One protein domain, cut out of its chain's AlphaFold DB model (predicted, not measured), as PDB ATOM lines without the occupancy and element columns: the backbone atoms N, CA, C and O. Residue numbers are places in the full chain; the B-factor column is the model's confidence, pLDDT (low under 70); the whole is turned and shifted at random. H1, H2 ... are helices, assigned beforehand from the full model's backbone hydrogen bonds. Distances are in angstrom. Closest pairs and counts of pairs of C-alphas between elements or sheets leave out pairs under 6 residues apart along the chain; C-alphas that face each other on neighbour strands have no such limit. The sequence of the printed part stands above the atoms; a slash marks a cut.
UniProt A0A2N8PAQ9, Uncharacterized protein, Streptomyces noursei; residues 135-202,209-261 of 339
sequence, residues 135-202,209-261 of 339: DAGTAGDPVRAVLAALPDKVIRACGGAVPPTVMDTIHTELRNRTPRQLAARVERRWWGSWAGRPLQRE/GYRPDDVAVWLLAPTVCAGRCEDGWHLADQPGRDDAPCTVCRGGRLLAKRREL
ATOM      1  N   ASP A 135     115.193 138.076  96.572       66.88
ATOM      2  CA  ASP A 135     116.207 137.208  97.158       66.88
ATOM      3  C   ASP A 135     115.903 136.915  98.641       66.88
ATOM      4  O   ASP A 135     115.948 135.760  99.067       66.88
ATOM      5  N   ALA A 136     115.466 137.911  99.423       63.72
ATOM      6  CA  ALA A 136     115.033 137.707 100.810       63.72
ATOM      7  C   ALA A 136     113.790 136.800 100.929       63.72
ATOM      8  O   ALA A 136     113.707 135.989 101.850       63.72
ATOM      9  N   GLY A 137     112.843 136.889  99.988       60.38
ATOM     10  CA  GLY A 137     111.690 135.985  99.917       60.38
ATOM     11  C   GLY A 137     112.079 134.544  99.564       60.38
ATOM     12  O   GLY A 137     111.465 133.603 100.064       60.38
ATOM     13  N   THR A 138     113.134 134.367  98.762       57.91
ATOM     14  CA  THR A 138     113.706 133.049  98.435       57.91
ATOM     15  C   THR A 138     114.586 132.465  99.545       57.91
ATOM     16  O   THR A 138     114.828 131.261  99.547       57.91
ATOM     17  N   ALA A 139     115.036 133.283 100.507       58.28
ATOM     18  CA  ALA A 139     115.904 132.852 101.603       58.28
ATOM     19  C   ALA A 139     115.184 132.005 102.673       58.28
ATOM     20  O   ALA A 139     115.843 131.264 103.398       58.28
ATOM     21  N   GLY A 140     113.852 132.098 102.780       64.62
ATOM     22  CA  GLY A 140     113.068 131.326 103.755       64.62
ATOM     23  C   GLY A 140     112.763 129.886 103.321       64.62
ATOM     24  O   GLY A 140     112.774 128.988 104.158       64.62
ATOM     25  N   ASP A 141     112.499 129.667 102.026       78.38
ATOM     26  CA  ASP A 141     112.319 128.340 101.418       78.38
ATOM     27  C   ASP A 141     112.590 128.410  99.893       78.38
ATOM     28  O   ASP A 141     111.737 128.880  99.123       78.38
ATOM     29  N   PRO A 142     113.767 127.949  99.431       80.00
ATOM     30  CA  PRO A 142     114.153 128.018  98.024       80.00
ATOM     31  C   PRO A 142     113.311 127.099  97.131       80.00
ATOM     32  O   PRO A 142     113.123 127.397  95.952       80.00
ATOM     33  N   VAL A 143     112.773 126.005  97.677       83.12
ATOM     34  CA  VAL A 143     111.951 125.044  96.932       83.12
ATOM     35  C   VAL A 143     110.591 125.663  96.647       83.12
ATOM     36  O   VAL A 143     110.147 125.687  95.499       83.12
ATOM     37  N   ARG A 144     109.965 126.258  97.666       78.69
ATOM     38  CA  ARG A 144     108.686 126.961  97.516       78.69
ATOM     39  C   ARG A 144     108.757 128.096  96.498       78.69
ATOM     40  O   ARG A 144     107.795 128.303  95.760       78.69
ATOM     41  N   ALA A 145     109.881 128.807  96.432       77.69
ATOM     42  CA  ALA A 145     110.073 129.859  95.442       77.69
ATOM     43  C   ALA A 145     110.088 129.328  93.999       77.69
ATOM     44  O   ALA A 145     109.489 129.940  93.121       77.69
ATOM     45  N   VAL A 146     110.722 128.175  93.754       84.06
ATOM     46  CA  VAL A 146     110.733 127.541  92.424       84.06
ATOM     47  C   VAL A 146     109.362 126.957  92.081       84.06
ATOM     48  O   VAL A 146     108.897 127.110  90.955       84.06
ATOM     49  N   LEU A 147     108.674 126.346  93.051       81.62
ATOM     50  CA  LEU A 147     107.314 125.833  92.856       81.62
ATOM     51  C   LEU A 147     106.318 126.936  92.495       81.62
ATOM     52  O   LEU A 147     105.474 126.728  91.631       81.62
ATOM     53  N   ALA A 148     106.442 128.116  93.106       78.81
ATOM     54  CA  ALA A 148     105.607 129.272  92.783       78.81
ATOM     55  C   ALA A 148     105.802 129.786  91.344       78.81
ATOM     56  O   ALA A 148     104.953 130.522  90.847       78.81
ATOM     57  N   ALA A 149     106.899 129.411  90.678       83.62
ATOM     58  CA  ALA A 149     107.148 129.749  89.281       83.62
ATOM     59  C   ALA A 149     106.546 128.732  88.295       83.62
ATOM     60  O   ALA A 149     106.489 129.014  87.096       83.62
ATOM     61  N   LEU A 150     106.104 127.554  88.759       81.50
ATOM     62  CA  LEU A 150     105.462 126.570  87.888       81.50
ATOM     63  C   LEU A 150     104.094 127.087  87.414       81.50
ATOM     64  O   LEU A 150     103.298 127.548  88.230       81.50
ATOM     65  N   PRO A 151     103.771 126.985  86.110       82.62
ATOM     66  CA  PRO A 151     102.493 127.465  85.601       82.62
ATOM     67  C   PRO A 151     101.306 126.698  86.197       82.62
ATOM     68  O   PRO A 151     101.256 125.468  86.117       82.62
ATOM     69  N   ASP A 152     100.278 127.416  86.658       75.38
ATOM     70  CA  ASP A 152      99.045 126.819  87.205       75.38
ATOM     71  C   ASP A 152      98.390 125.806  86.253       75.38
ATOM     72  O   ASP A 152      97.784 124.824  86.679       75.38
ATOM     73  N   LYS A 153      98.500 126.036  84.935       81.00
ATOM     74  CA  LYS A 153      97.994 125.116  83.902       81.00
ATOM     75  C   LYS A 153      98.648 123.733  84.015       81.00
ATOM     76  O   LYS A 153      97.949 122.739  83.856       81.00
ATOM     77  N   VAL A 154      99.946 123.678  84.314       83.06
ATOM     78  CA  VAL A 154     100.699 122.427  84.483       83.06
ATOM     79  C   VAL A 154     100.330 121.759  85.802       83.06
ATOM     80  O   VAL A 154      99.947 120.597  85.795       83.06
ATOM     81  N   ILE A 155     100.317 122.505  86.913       79.00
ATOM     82  CA  ILE A 155      99.975 121.952  88.235       79.00
ATOM     83  C   ILE A 155      98.565 121.352  88.250       79.00
ATOM     84  O   ILE A 155      98.353 120.253  88.759       79.00
ATOM     85  N   ARG A 156      97.589 122.032  87.636       76.56
ATOM     86  CA  ARG A 156      96.229 121.491  87.497       76.56
ATOM     87  C   ARG A 156      96.189 120.228  86.638       76.56
ATOM     88  O   ARG A 156      95.459 119.303  86.978       76.56
ATOM     89  N   ALA A 157      96.967 120.176  85.559       78.50
ATOM     90  CA  ALA A 157      97.033 119.008  84.683       78.50
ATOM     91  C   ALA A 157      97.709 117.796  85.359       78.50
ATOM     92  O   ALA A 157      97.351 116.663  85.056       78.50
ATOM     93  N   CYS A 158      98.596 118.030  86.331       73.38
ATOM     94  CA  CYS A 158      99.166 117.015  87.227       73.38
ATOM     95  C   CYS A 158      98.200 116.561  88.348       73.38
ATOM     96  O   CYS A 158      98.599 115.857  89.271       73.38
ATOM     97  N   GLY A 159      96.928 116.978  88.321       69.88
ATOM     98  CA  GLY A 159      95.939 116.626  89.348       69.88
ATOM     99  C   GLY A 159      95.976 117.518  90.593       69.88
ATOM    100  O   GLY A 159      95.429 117.148  91.629       69.88
ATOM    101  N   GLY A 160      96.599 118.698  90.510       67.75
ATOM    102  CA  GLY A 160      96.636 119.688  91.593       67.75
ATOM    103  C   GLY A 160      97.707 119.436  92.657       67.75
ATOM    104  O   GLY A 160      97.828 120.230  93.589       67.75
ATOM    105  N   ALA A 161      98.500 118.375  92.508       71.06
ATOM    106  CA  ALA A 161      99.668 118.087  93.328       71.06
ATOM    107  C   ALA A 161     100.949 118.174  92.488       71.06
ATOM    108  O   ALA A 161     100.929 117.997  91.270       71.06
ATOM    109  N   VAL A 162     102.072 118.456  93.149       74.38
ATOM    110  CA  VAL A 162     103.389 118.479  92.507       74.38
ATOM    111  C   VAL A 162     103.948 117.051  92.482       74.38
ATOM    112  O   VAL A 162     104.049 116.441  93.549       74.38
ATOM    113  N   PRO A 163     104.337 116.509  91.313       80.88
ATOM    114  CA  PRO A 163     104.923 115.173  91.231       80.88
ATOM    115  C   PRO A 163     106.224 115.049  92.050       80.88
ATOM    116  O   PRO A 163     107.023 115.989  92.063       80.88
ATOM    117  N   PRO A 164     106.516 113.897  92.687       81.06
ATOM    118  CA  PRO A 164     107.759 113.709  93.446       81.06
ATOM    119  C   PRO A 164     109.028 113.950  92.612       81.06
ATOM    120  O   PRO A 164     109.969 114.591  93.070       81.06
ATOM    121  N   THR A 165     109.013 113.542  91.341       84.31
ATOM    122  CA  THR A 165     110.115 113.749  90.384       84.31
ATOM    123  C   THR A 165     110.421 115.226  90.128       84.31
ATOM    124  O   THR A 165     111.576 115.600  89.908       84.31
ATOM    125  N   VAL A 166     109.405 116.090  90.188       86.88
ATOM    126  CA  VAL A 166     109.560 117.547  90.113       86.88
ATOM    127  C   VAL A 166     110.291 118.062  91.350       86.88
ATOM    128  O   VAL A 166     111.237 118.837  91.213       86.88
ATOM    129  N   MET A 167     109.926 117.586  92.543       85.31
ATOM    130  CA  MET A 167     110.610 117.947  93.790       85.31
ATOM    131  C   MET A 167     112.081 117.514  93.771       85.31
ATOM    132  O   MET A 167     112.965 118.329  94.039       85.31
ATOM    133  N   ASP A 168     112.369 116.281  93.351       89.06
ATOM    134  CA  ASP A 168     113.738 115.759  93.253       89.06
ATOM    135  C   ASP A 168     114.593 116.557  92.255       89.06
ATOM    136  O   ASP A 168     115.776 116.837  92.498       89.06
ATOM    137  N   THR A 169     113.979 116.979  91.145       92.19
ATOM    138  CA  THR A 169     114.621 117.832  90.139       92.19
ATOM    139  C   THR A 169     114.940 119.207  90.720       92.19
ATOM    140  O   THR A 169     116.061 119.687  90.550       92.19
ATOM    141  N   ILE A 170     114.014 119.823  91.466       89.62
ATOM    142  CA  ILE A 170     114.243 121.118  92.128       89.62
ATOM    143  C   ILE A 170     115.401 121.011  93.121       89.62
ATOM    144  O   ILE A 170     116.339 121.804  93.053       89.62
ATOM    145  N   HIS A 171     115.382 120.011  94.003       90.88
ATOM    146  CA  HIS A 171     116.453 119.800  94.980       90.88
ATOM    147  C   HIS A 171     117.809 119.569  94.301       90.88
ATOM    148  O   HIS A 171     118.844 120.047  94.767       90.88
ATOM    149  N   THR A 172     117.821 118.848  93.179       92.12
ATOM    150  CA  THR A 172     119.045 118.594  92.416       92.12
ATOM    151  C   THR A 172     119.590 119.855  91.768       92.12
ATOM    152  O   THR A 172     120.782 120.139  91.895       92.12
ATOM    153  N   GLU A 173     118.733 120.634  91.124       90.81
ATOM    154  CA  GLU A 173     119.144 121.850  90.436       90.81
ATOM    155  C   GLU A 173     119.554 122.963  91.409       90.81
ATOM    156  O   GLU A 173     120.533 123.665  91.149       90.81
ATOM    157  N   LEU A 174     118.900 123.074  92.571       90.44
ATOM    158  CA  LEU A 174     119.250 124.046  93.614       90.44
ATOM    159  C   LEU A 174     120.660 123.850  94.195       90.44
ATOM    160  O   LEU A 174     121.212 124.780  94.776       90.44
ATOM    161  N   ARG A 175     121.294 122.683  93.998       88.50
ATOM    162  CA  ARG A 175     122.712 122.483  94.357       88.50
ATOM    163  C   ARG A 175     123.666 123.320  93.504       88.50
ATOM    164  O   ARG A 175     124.780 123.590  93.937       88.50
ATOM    165  N   ASN A 176     123.255 123.701  92.295       83.50
ATOM    166  CA  ASN A 176     124.106 124.380  91.315       83.50
ATOM    167  C   ASN A 176     123.524 125.713  90.819       83.50
ATOM    168  O   ASN A 176     124.195 126.432  90.078       83.50
ATOM    169  N   ARG A 177     122.268 126.017  91.156       83.81
ATOM    170  CA  ARG A 177     121.509 127.161  90.641       83.81
ATOM    171  C   ARG A 177     120.787 127.868  91.770       83.81
ATOM    172  O   ARG A 177     120.331 127.241  92.720       83.81
ATOM    173  N   THR A 178     120.618 129.176  91.624       82.88
ATOM    174  CA  THR A 178     119.768 129.929  92.548       82.88
ATOM    175  C   THR A 178     118.285 129.691  92.230       82.88
ATOM    176  O   THR A 178     117.941 129.440  91.068       82.88
ATOM    177  N   PRO A 179     117.372 129.826  93.213       82.81
ATOM    178  CA  PRO A 179     115.929 129.716  92.973       82.81
ATOM    179  C   PRO A 179     115.448 130.635  91.844       82.81
ATOM    180  O   PRO A 179     114.674 130.229  90.981       82.81
ATOM    181  N   ARG A 180     115.997 131.855  91.789       76.12
ATOM    182  CA  ARG A 180     115.726 132.849  90.745       76.12
ATOM    183  C   ARG A 180     116.121 132.365  89.348       76.12
ATOM    184  O   ARG A 180     115.382 132.583  88.391       76.12
ATOM    185  N   GLN A 181     117.267 131.696  89.214       78.31
ATOM    186  CA  GLN A 181     117.713 131.146  87.930       78.31
ATOM    187  C   GLN A 181     116.778 130.033  87.437       78.31
ATOM    188  O   GLN A 181     116.472 129.986  86.244       78.31
ATOM    189  N   LEU A 182     116.295 129.179  88.344       85.81
ATOM    190  CA  LEU A 182     115.362 128.099  88.010       85.81
ATOM    191  C   LEU A 182     113.972 128.620  87.662       85.81
ATOM    192  O   LEU A 182     113.405 128.204  86.657       85.81
ATOM    193  N   ALA A 183     113.454 129.585  88.413       83.06
ATOM    194  CA  ALA A 183     112.186 130.221  88.084       83.06
ATOM    195  C   ALA A 183     112.233 130.930  86.715       83.06
ATOM    196  O   ALA A 183     111.340 130.756  85.886       83.06
ATOM    197  N   ALA A 184     113.330 131.632  86.410       76.75
ATOM    198  CA  ALA A 184     113.530 132.235  85.093       76.75
ATOM    199  C   ALA A 184     113.628 131.187  83.963       76.75
ATOM    200  O   ALA A 184     113.187 131.447  82.843       76.75
ATOM    201  N   ARG A 185     114.196 130.001  84.230       86.69
ATOM    202  CA  ARG A 185     114.214 128.875  83.277       86.69
ATOM    203  C   ARG A 185     112.800 128.386  82.981       86.69
ATOM    204  O   ARG A 185     112.449 128.251  81.808       86.69
ATOM    205  N   VAL A 186     111.998 128.175  84.025       86.19
ATOM    206  CA  VAL A 186     110.599 127.751  83.895       86.19
ATOM    207  C   VAL A 186     109.824 128.738  83.024       86.19
ATOM    208  O   VAL A 186     109.206 128.315  82.049       86.19
ATOM    209  N   GLU A 187     109.924 130.044  83.292       78.38
ATOM    210  CA  GLU A 187     109.252 131.067  82.478       78.38
ATOM    211  C   GLU A 187     109.682 131.027  81.007       78.38
ATOM    212  O   GLU A 187     108.829 131.007  80.116       78.38
ATOM    213  N   ARG A 188     110.994 130.982  80.731       77.88
ATOM    214  CA  ARG A 188     111.512 130.952  79.351       77.88
ATOM    215  C   ARG A 188     111.000 129.740  78.582       77.88
ATOM    216  O   ARG A 188     110.562 129.879  77.442       77.88
ATOM    217  N   ARG A 189     111.051 128.553  79.187       84.06
ATOM    218  CA  ARG A 189     110.616 127.308  78.535       84.06
ATOM    219  C   ARG A 189     109.106 127.228  78.388       84.06
ATOM    220  O   ARG A 189     108.620 126.714  77.378       84.06
ATOM    221  N   TRP A 190     108.374 127.751  79.368       83.88
ATOM    222  CA  TRP A 190     106.927 127.828  79.304       83.88
ATOM    223  C   TRP A 190     106.499 128.686  78.121       83.88
ATOM    224  O   TRP A 190     105.883 128.183  77.186       83.88
ATOM    225  N   TRP A 191     106.890 129.955  78.101       75.00
ATOM    226  CA  TRP A 191     106.432 130.877  77.068       75.00
ATOM    227  C   TRP A 191     107.088 130.654  75.705       75.00
ATOM    228  O   TRP A 191     106.463 130.919  74.684       75.00
ATOM    229  N   GLY A 192     108.320 130.145  75.670       68.81
ATOM    230  CA  GLY A 192     109.028 129.860  74.423       68.81
ATOM    231  C   GLY A 192     108.571 128.586  73.710       68.81
ATOM    232  O   GLY A 192     108.880 128.417  72.534       68.81
ATOM    233  N   SER A 193     107.865 127.673  74.388       72.81
ATOM    234  CA  SER A 193     107.505 126.380  73.793       72.81
ATOM    235  C   SER A 193     106.163 125.823  74.266       72.81
ATOM    236  O   SER A 193     105.342 125.443  73.436       72.81
ATOM    237  N   TRP A 194     105.915 125.770  75.576       79.69
ATOM    238  CA  TRP A 194     104.831 124.962  76.149       79.69
ATOM    239  C   TRP A 194     103.495 125.683  76.351       79.69
ATOM    240  O   TRP A 194     102.456 125.027  76.395       79.69
ATOM    241  N   ALA A 195     103.482 127.014  76.430       77.88
ATOM    242  CA  ALA A 195     102.279 127.786  76.740       77.88
ATOM    243  C   ALA A 195     101.133 127.510  75.748       77.88
ATOM    244  O   ALA A 195      99.985 127.316  76.162       77.88
ATOM    245  N   GLY A 196     101.468 127.421  74.457       72.56
ATOM    246  CA  GLY A 196     100.535 127.110  73.370       72.56
ATOM    247  C   GLY A 196     100.407 125.623  73.020       72.56
ATOM    248  O   GLY A 196      99.589 125.283  72.173       72.56
ATOM    249  N   ARG A 197     101.190 124.733  73.642       79.19
ATOM    250  CA  ARG A 197     101.185 123.294  73.333       79.19
ATOM    251  C   ARG A 197     100.207 122.517  74.230       79.19
ATOM    252  O   ARG A 197      99.874 122.973  75.336       79.19
ATOM    253  N   PRO A 198      99.726 121.347  73.771       83.81
ATOM    254  CA  PRO A 198      99.044 120.404  74.650       83.81
ATOM    255  C   PRO A 198     100.016 119.904  75.729       83.81
ATOM    256  O   PRO A 198     101.211 119.765  75.486       83.81
ATOM    257  N   LEU A 199      99.509 119.667  76.942       84.31
ATOM    258  CA  LEU A 199     100.317 119.169  78.071       84.31
ATOM    259  C   LEU A 199     100.376 117.642  78.141       84.31
ATOM    260  O   LEU A 199     101.029 117.090  79.020       84.31
ATOM    261  N   GLN A 200      99.681 116.971  77.231       87.19
ATOM    262  CA  GLN A 200      99.677 115.529  77.096       87.19
ATOM    263  C   GLN A 200      99.599 115.178  75.614       87.19
ATOM    264  O   GLN A 200      98.896 115.849  74.854       87.19
ATOM    265  N   ARG A 201     100.295 114.114  75.227       87.25
ATOM    266  CA  ARG A 201     100.214 113.492  73.908       87.25
ATOM    267  C   ARG A 201     100.307 111.982  74.079       87.25
ATOM    268  O   ARG A 201     101.125 111.509  74.866       87.25
ATOM    269  N   GLU A 202      99.469 111.238  73.371       84.81
ATOM    270  CA  GLU A 202      99.574 109.779  73.336       84.81
ATOM    271  C   GLU A 202     100.796 109.349  72.517       84.81
ATOM    272  O   GLU A 202     101.306 110.110  71.695       84.81
ATOM    273  N   GLY A 209     104.886 109.404  73.520       85.88
ATOM    274  CA  GLY A 209     103.871 110.163  74.231       85.88
ATOM    275  C   GLY A 209     104.478 110.855  75.446       85.88
ATOM    276  O   GLY A 209     105.549 110.490  75.923       85.88
ATOM    277  N   TYR A 210     103.782 111.857  75.961       88.44
ATOM    278  CA  TYR A 210     104.183 112.542  77.185       88.44
ATOM    279  C   TYR A 210     102.965 112.957  77.993       88.44
ATOM    280  O   TYR A 210     101.872 113.159  77.456       88.44
ATOM    281  N   ARG A 211     103.160 113.089  79.298       88.81
ATOM    282  CA  ARG A 211     102.148 113.485  80.274       88.81
ATOM    283  C   ARG A 211     102.476 114.859  80.868       88.81
ATOM    284  O   ARG A 211     103.596 115.350  80.720       88.81
ATOM    285  N   PRO A 212     101.526 115.482  81.585       83.50
ATOM    286  CA  PRO A 212     101.768 116.767  82.239       83.50
ATOM    287  C   PRO A 212     102.946 116.740  83.218       83.50
ATOM    288  O   PRO A 212     103.667 117.730  83.333       83.50
ATOM    289  N   ASP A 213     103.177 115.595  83.866       85.69
ATOM    290  CA  ASP A 213     104.299 115.383  84.786       85.69
ATOM    291  C   ASP A 213     105.650 115.503  84.065       85.69
ATOM    292  O   ASP A 213     106.569 116.153  84.572       85.69
ATOM    293  N   ASP A 214     105.748 114.966  82.845       88.06
ATOM    294  CA  ASP A 214     106.945 115.068  82.007       88.06
ATOM    295  C   ASP A 214     107.208 116.522  81.617       88.06
ATOM    296  O   ASP A 214     108.340 116.997  81.691       88.06
ATOM    297  N   VAL A 215     106.151 117.274  81.282       88.38
ATOM    298  CA  VAL A 215     106.263 118.707  80.979       88.38
ATOM    299  C   VAL A 215     106.753 119.482  82.201       88.38
ATOM    300  O   VAL A 215     107.656 120.308  82.068       88.38
ATOM    301  N   ALA A 216     106.216 119.206  83.393       86.81
ATOM    302  CA  ALA A 216     106.659 119.843  84.632       86.81
ATOM    303  C   ALA A 216     108.156 119.596  84.893       86.81
ATOM    304  O   ALA A 216     108.897 120.536  85.192       86.81
ATOM    305  N   VAL A 217     108.620 118.358  84.699       91.69
ATOM    306  CA  VAL A 217     110.044 118.008  84.796       91.69
ATOM    307  C   VAL A 217     110.855 118.721  83.715       91.69
ATOM    308  O   VAL A 217     111.882 119.319  84.022       91.69
ATOM    309  N   TRP A 218     110.406 118.743  82.459       91.00
ATOM    310  CA  TRP A 218     111.117 119.406  81.361       91.00
ATOM    311  C   TRP A 218     111.213 120.922  81.506       91.00
ATOM    312  O   TRP A 218     112.140 121.516  80.958       91.00
ATOM    313  N   LEU A 219     110.308 121.578  82.232       90.19
ATOM    314  CA  LEU A 219     110.452 123.002  82.551       90.19
ATOM    315  C   LEU A 219     111.622 123.256  83.512       90.19
ATOM    316  O   LEU A 219     112.254 124.311  83.444       90.19
ATOM    317  N   LEU A 220     111.951 122.277  84.354       90.94
ATOM    318  CA  LEU A 220     112.970 122.386  85.397       90.94
ATOM    319  C   LEU A 220     114.291 121.714  85.038       90.94
ATOM    320  O   LEU A 220     115.327 122.153  85.522       90.94
ATOM    321  N   ALA A 221     114.275 120.682  84.198       89.25
ATOM    322  CA  ALA A 221     115.430 119.840  83.918       89.25
ATOM    323  C   ALA A 221     116.639 120.653  83.409       89.25
ATOM    324  O   ALA A 221     116.463 121.643  82.689       89.25
ATOM    325  N   PRO A 222     117.879 120.255  83.719       86.81
ATOM    326  CA  PRO A 222     119.049 120.913  83.155       86.81
ATOM    327  C   PRO A 222     119.040 120.812  81.626       86.81
ATOM    328  O   PRO A 222     118.624 119.809  81.044       86.81
ATOM    329  N   THR A 223     119.506 121.859  80.948       81.94
ATOM    330  CA  THR A 223     119.725 121.790  79.501       81.94
ATOM    331  C   THR A 223     120.798 120.741  79.212       81.94
ATOM    332  O   THR A 223     121.883 120.777  79.795       81.94
ATOM    333  N   VAL A 224     120.529 119.834  78.271       81.44
ATOM    334  CA  VAL A 224     121.455 118.777  77.818       81.44
ATOM    335  C   VAL A 224     122.597 119.333  76.953       81.44
ATOM    336  O   VAL A 224     122.801 118.946  75.805       81.44
ATOM    337  N   CYS A 225     123.349 120.282  77.506       81.88
ATOM    338  CA  CYS A 225     124.528 120.891  76.909       81.88
ATOM    339  C   CYS A 225     125.730 120.715  77.841       81.88
ATOM    340  O   CYS A 225     125.691 121.126  78.999       81.88
ATOM    341  N   ALA A 226     126.842 120.195  77.308       80.50
ATOM    342  CA  ALA A 226     128.092 120.049  78.058       80.50
ATOM    343  C   ALA A 226     128.641 121.392  78.582       80.50
ATOM    344  O   ALA A 226     129.351 121.426  79.581       80.50
ATOM    345  N   GLY A 227     128.263 122.508  77.949       77.50
ATOM    346  CA  GLY A 227     128.601 123.857  78.398       77.50
ATOM    347  C   GLY A 227     127.819 124.348  79.621       77.50
ATOM    348  O   GLY A 227     128.023 125.487  80.014       77.50
ATOM    349  N   ARG A 228     126.912 123.549  80.211       77.06
ATOM    350  CA  ARG A 228     126.055 123.943  81.354       77.06
ATOM    351  C   ARG A 228     125.282 125.252  81.123       77.06
ATOM    352  O   ARG A 228     125.028 126.021  82.051       77.06
ATOM    353  N   CYS A 229     124.931 125.527  79.872       80.00
ATOM    354  CA  CYS A 229     124.161 126.710  79.523       80.00
ATOM    355  C   CYS A 229     122.682 126.548  79.886       80.00
ATOM    356  O   CYS A 229     122.184 125.445  80.077       80.00
ATOM    357  N   GLU A 230     121.992 127.674  79.946       77.81
ATOM    358  CA  GLU A 230     120.548 127.799  80.038       77.81
ATOM    359  C   GLU A 230     119.969 127.914  78.633       77.81
ATOM    360  O   GLU A 230     119.945 128.995  78.049       77.81
ATOM    361  N   ASP A 231     119.557 126.786  78.062       74.56
ATOM    362  CA  ASP A 231     118.867 126.718  76.763       74.56
ATOM    363  C   ASP A 231     119.590 127.480  75.644       74.56
ATOM    364  O   ASP A 231     118.989 128.126  74.789       74.56
ATOM    365  N   GLY A 232     120.922 127.411  75.658       73.94
ATOM    366  CA  GLY A 232     121.761 128.119  74.702       73.94
ATOM    367  C   GLY A 232     122.475 129.349  75.241       73.94
ATOM    368  O   GLY A 232     123.310 129.876  74.513       73.94
ATOM    369  N   TRP A 233     122.241 129.768  76.485       76.12
ATOM    370  CA  TRP A 233     122.751 131.032  77.027       76.12
ATOM    371  C   TRP A 233     123.492 130.864  78.356       76.12
ATOM    372  O   TRP A 233     123.165 130.005  79.167       76.12
ATOM    373  N   HIS A 234     124.513 131.676  78.597       76.81
ATOM    374  CA  HIS A 234     125.115 131.867  79.910       76.81
ATOM    375  C   HIS A 234     124.522 133.130  80.513       76.81
ATOM    376  O   HIS A 234     124.640 134.203  79.921       76.81
ATOM    377  N   LEU A 235     123.873 132.974  81.665       71.12
ATOM    378  CA  LEU A 235     123.267 134.093  82.371       71.12
ATOM    379  C   LEU A 235     124.358 135.042  82.864       71.12
ATOM    380  O   LEU A 235     125.379 134.587  83.382       71.12
ATOM    381  N   ALA A 236     124.147 136.342  82.704       61.81
ATOM    382  CA  ALA A 236     125.036 137.337  83.279       61.81
ATOM    383  C   ALA A 236     124.895 137.366  84.810       61.81
ATOM    384  O   ALA A 236     123.805 137.553  85.351       61.81
ATOM    385  N   ASP A 237     126.017 137.231  85.519       57.50
ATOM    386  CA  ASP A 237     126.043 137.269  86.988       57.50
ATOM    387  C   ASP A 237     125.931 138.700  87.555       57.50
ATOM    388  O   ASP A 237     125.737 138.879  88.756       57.50
ATOM    389  N   GLN A 238     126.052 139.732  86.708       47.09
ATOM    390  CA  GLN A 238     126.068 141.143  87.107       47.09
ATOM    391  C   GLN A 238     124.909 141.934  86.481       47.09
ATOM    392  O   GLN A 238     124.663 141.794  85.279       47.09
ATOM    393  N   PRO A 239     124.249 142.829  87.243       42.53
ATOM    394  CA  PRO A 239     123.261 143.757  86.697       42.53
ATOM    395  C   PRO A 239     123.865 144.624  85.579       42.53
ATOM    396  O   PRO A 239     124.940 145.197  85.751       42.53
ATOM    397  N   GLY A 240     123.184 144.728  84.432       40.91
ATOM    398  CA  GLY A 240     123.615 145.554  83.292       40.91
ATOM    399  C   GLY A 240     124.555 144.871  82.290       40.91
ATOM    400  O   GLY A 240     124.972 145.508  81.323       40.91
ATOM    401  N   ARG A 241     124.884 143.587  82.484       45.25
ATOM    402  CA  ARG A 241     125.503 142.747  81.450       45.25
ATOM    403  C   ARG A 241     124.447 141.892  80.758       45.25
ATOM    404  O   ARG A 241     123.588 141.321  81.420       45.25
ATOM    405  N   ASP A 242     124.560 141.783  79.439       47.91
ATOM    406  CA  ASP A 242     123.710 140.902  78.641       47.91
ATOM    407  C   ASP A 242     124.134 139.435  78.792       47.91
ATOM    408  O   ASP A 242     125.326 139.126  78.919       47.91
ATOM    409  N   ASP A 243     123.158 138.531  78.711       66.44
ATOM    410  CA  ASP A 243     123.396 137.093  78.633       66.44
ATOM    411  C   ASP A 243     124.236 136.755  77.388       66.44
ATOM    412  O   ASP A 243     124.013 137.264  76.285       66.44
ATOM    413  N   ALA A 244     125.209 135.858  77.547       67.12
ATOM    414  CA  ALA A 244     126.117 135.482  76.469       67.12
ATOM    415  C   ALA A 244     125.663 134.179  75.793       67.12
ATOM    416  O   ALA A 244     125.303 133.224  76.482       67.12
ATOM    417  N   PRO A 245     125.716 134.058  74.455       70.75
ATOM    418  CA  PRO A 245     125.399 132.799  73.798       70.75
ATOM    419  C   PRO A 245     126.447 131.738  74.153       70.75
ATOM    420  O   PRO A 245     127.654 131.975  74.107       70.75
ATOM    421  N   CYS A 246     125.989 130.531  74.468       76.75
ATOM    422  CA  CYS A 246     126.853 129.398  74.756       76.75
ATOM    423  C   CYS A 246     127.619 128.979  73.502       76.75
ATOM    424  O   CYS A 246     127.023 128.673  72.465       76.75
ATOM    425  N   THR A 247     128.943 128.920  73.617       78.12
ATOM    426  CA  THR A 247     129.846 128.557  72.519       78.12
ATOM    427  C   THR A 247     129.765 127.072  72.169       78.12
ATOM    428  O   THR A 247     129.888 126.722  70.996       78.12
ATOM    429  N   VAL A 248     129.470 126.210  73.151       81.50
ATOM    430  CA  VAL A 248     129.376 124.750  72.981       81.50
ATOM    431  C   VAL A 248     128.185 124.374  72.106       81.50
ATOM    432  O   VAL A 248     128.359 123.741  71.073       81.50
ATOM    433  N   CYS A 249     126.972 124.805  72.465       75.81
ATOM    434  CA  CYS A 249     125.774 124.529  71.661       75.81
ATOM    435  C   CYS A 249     125.457 125.615  70.619       75.81
ATOM    436  O   CYS A 249     124.407 125.555  69.975       75.81
ATOM    437  N   ARG A 250     126.332 126.621  70.479       76.19
ATOM    438  CA  ARG A 250     126.192 127.779  69.576       76.19
ATOM    439  C   ARG A 250     124.840 128.486  69.712       76.19
ATOM    440  O   ARG A 250     124.099 128.613  68.737       76.19
ATOM    441  N   GLY A 251     124.504 128.914  70.930       66.69
ATOM    442  CA  GLY A 251     123.225 129.586  71.190       66.69
ATOM    443  C   GLY A 251     122.010 128.662  71.061       66.69
ATOM    444  O   GLY A 251     120.980 129.080  70.551       66.69
ATOM    445  N   GLY A 252     122.149 127.381  71.418       67.31
ATOM    446  CA  GLY A 252     121.060 126.399  71.383       67.31
ATOM    447  C   GLY A 252     120.808 125.744  70.019       67.31
ATOM    448  O   GLY A 252     120.080 124.759  69.956       67.31
ATOM    449  N   ARG A 253     121.460 126.189  68.935       65.50
ATOM    450  CA  ARG A 253     121.287 125.610  67.584       65.50
ATOM    451  C   ARG A 253     121.570 124.113  67.523       65.50
ATOM    452  O   ARG A 253     120.849 123.377  66.864       65.50
ATOM    453  N   LEU A 254     122.619 123.659  68.210       60.69
ATOM    454  CA  LEU A 254     122.973 122.236  68.239       60.69
ATOM    455  C   LEU A 254     122.028 121.405  69.122       60.69
ATOM    456  O   LEU A 254     122.010 120.187  69.003       60.69
ATOM    457  N   LEU A 255     121.235 122.052  69.984       62.06
ATOM    458  CA  LEU A 255     120.190 121.403  70.781       62.06
ATOM    459  C   LEU A 255     118.883 121.296  69.985       62.06
ATOM    460  O   LEU A 255     118.253 120.245  70.005       62.06
ATOM    461  N   ALA A 256     118.517 122.352  69.246       58.62
ATOM    462  CA  ALA A 256     117.359 122.359  68.348       58.62
ATOM    463  C   ALA A 256     117.491 121.283  67.263       58.62
ATOM    464  O   ALA A 256     116.604 120.451  67.119       58.62
ATOM    465  N   LYS A 257     118.669 121.184  66.634       50.03
ATOM    466  CA  LYS A 257     118.953 120.182  65.597       50.03
ATOM    467  C   LYS A 257     118.887 118.726  66.091       50.03
ATOM    468  O   LYS A 257     118.806 117.816  65.279       50.03
ATOM    469  N   ARG A 258     118.953 118.491  67.409       45.22
ATOM    470  CA  ARG A 258     118.770 117.158  68.014       45.22
ATOM    471  C   ARG A 258     117.296 116.827  68.267       45.22
ATOM    472  O   ARG A 258     116.962 115.654  68.315       45.22
ATOM    473  N   ARG A 259     116.439 117.843  68.439       46.41
ATOM    474  CA  ARG A 259     114.975 117.692  68.501       46.41
ATOM    475  C   ARG A 259     114.349 117.616  67.105       46.41
ATOM    476  O   ARG A 259     113.426 116.847  66.912       46.41
ATOM    477  N   GLU A 260     114.907 118.337  66.135       37.31
ATOM    478  CA  GLU A 260     114.448 118.375  64.734       37.31
ATOM    479  C   GLU A 260     114.878 117.157  63.891       37.31
ATOM    480  O   GLU A 260     114.650 117.145  62.690       37.31
ATOM    481  N   LEU A 261     115.513 116.133  64.476       39.31
ATOM    482  CA  LEU A 261     115.767 114.875  63.757       39.31
ATOM    483  C   LEU A 261     114.553 113.928  63.747       39.31
ATOM    484  O   LEU A 261     114.621 112.918  63.059       39.31
TER     485      LEU A 261
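Overview. This is residues 135 to 202 and 209 to 261 of the 339 residues of an uncharacterized protein of Streptomyces noursei (UniProt A0A2N8PAQ9). The longest helix, H5, crosses H6 on one side of a small helical body; H4 and H6 lie side by side, H2 packs on the first part of H5 and on H4, and H3 packs on H6. From H6 a long stretch with no named element, residues 221 to 252, runs away from these helices, folds back on itself in a loop and leads to H7, which touches no helix. The printed part has 121 residues with seven named helices, H1 to H7 in order along the chain, and no named strand; the class is all helix, though under half of the residues, 59, are in named elements. The whole is compact, with a radius of gyration of the C-alphas of 14.8 A, and spans 43 by 39 by 23 A.

Along the chain. H5, residues 179 to 194, is 20.7 A long from C-alpha 179 at (115.929, 129.716, 92.973) to C-alpha 194 at (104.831, 124.962, 76.149). H4, residues 164 to 174, measures 15.5 A and H6, residues 212 to 220, 12.9 A. H2 is residues 142 to 147, H3 residues 152 to 157 and H1 residues 135 to 138. H7, residues 253 to 259, measures 10.2 A and ends with C-alpha 259 at (114.975, 117.692, 68.501).

Arrangement. H5 touches H6 at a steep tilt of 53 degrees, opposite ways, closest at the C-alphas of Val 186 and Leu 219, 4.9 A apart. With residues 179 to 183 alone H5 touches H2, at a shallow tilt of 15 degrees, the same way; the closest C-alphas, of Val 146 and Ala 183, are 5.3 A apart. H4 touches H6 at a shallow tilt of 3 degrees, the same way, with the C-alphas of Val 166 and Val 217 closest at 5.4 A. H2 touches H4 at a steep tilt of 48 degrees, its Val 143 C-alpha 6.6 A from that of Ile 170. H3 touches H6, the C-alphas of Ala 157 and Pro 212 being closest at 5.8 A. H1 and H2 only just touch, only at the corner, with 3 pairs of C-alphas within 8 A and the closest, Thr 138 and Ala 145, 5.7 A apart. H7 is apart from H5 and H6. Every O i to N i+4 pair is within hydrogen-bond range in H2, H3, H4 and H5, against 4 of 5 in H6 and 2 of 3 in H7; H1 is too short for such a pair.

Size, cuts and confidence. The C-alphas farthest apart, of Glu 202 and Gly 240, are 44.2 A apart. Residues 203 to 208 are not printed, and C-alphas 202 and 209 are 4.4 A apart across the cut. The link from H6 to H7 is long, 32 residues; in it residues 233 to 234 pair antiparallel with 244 to 245. The mean pLDDT of the printed part is 76.0, and it is under 70 for 29 residues, among them 236 to 244 and 251 to 261.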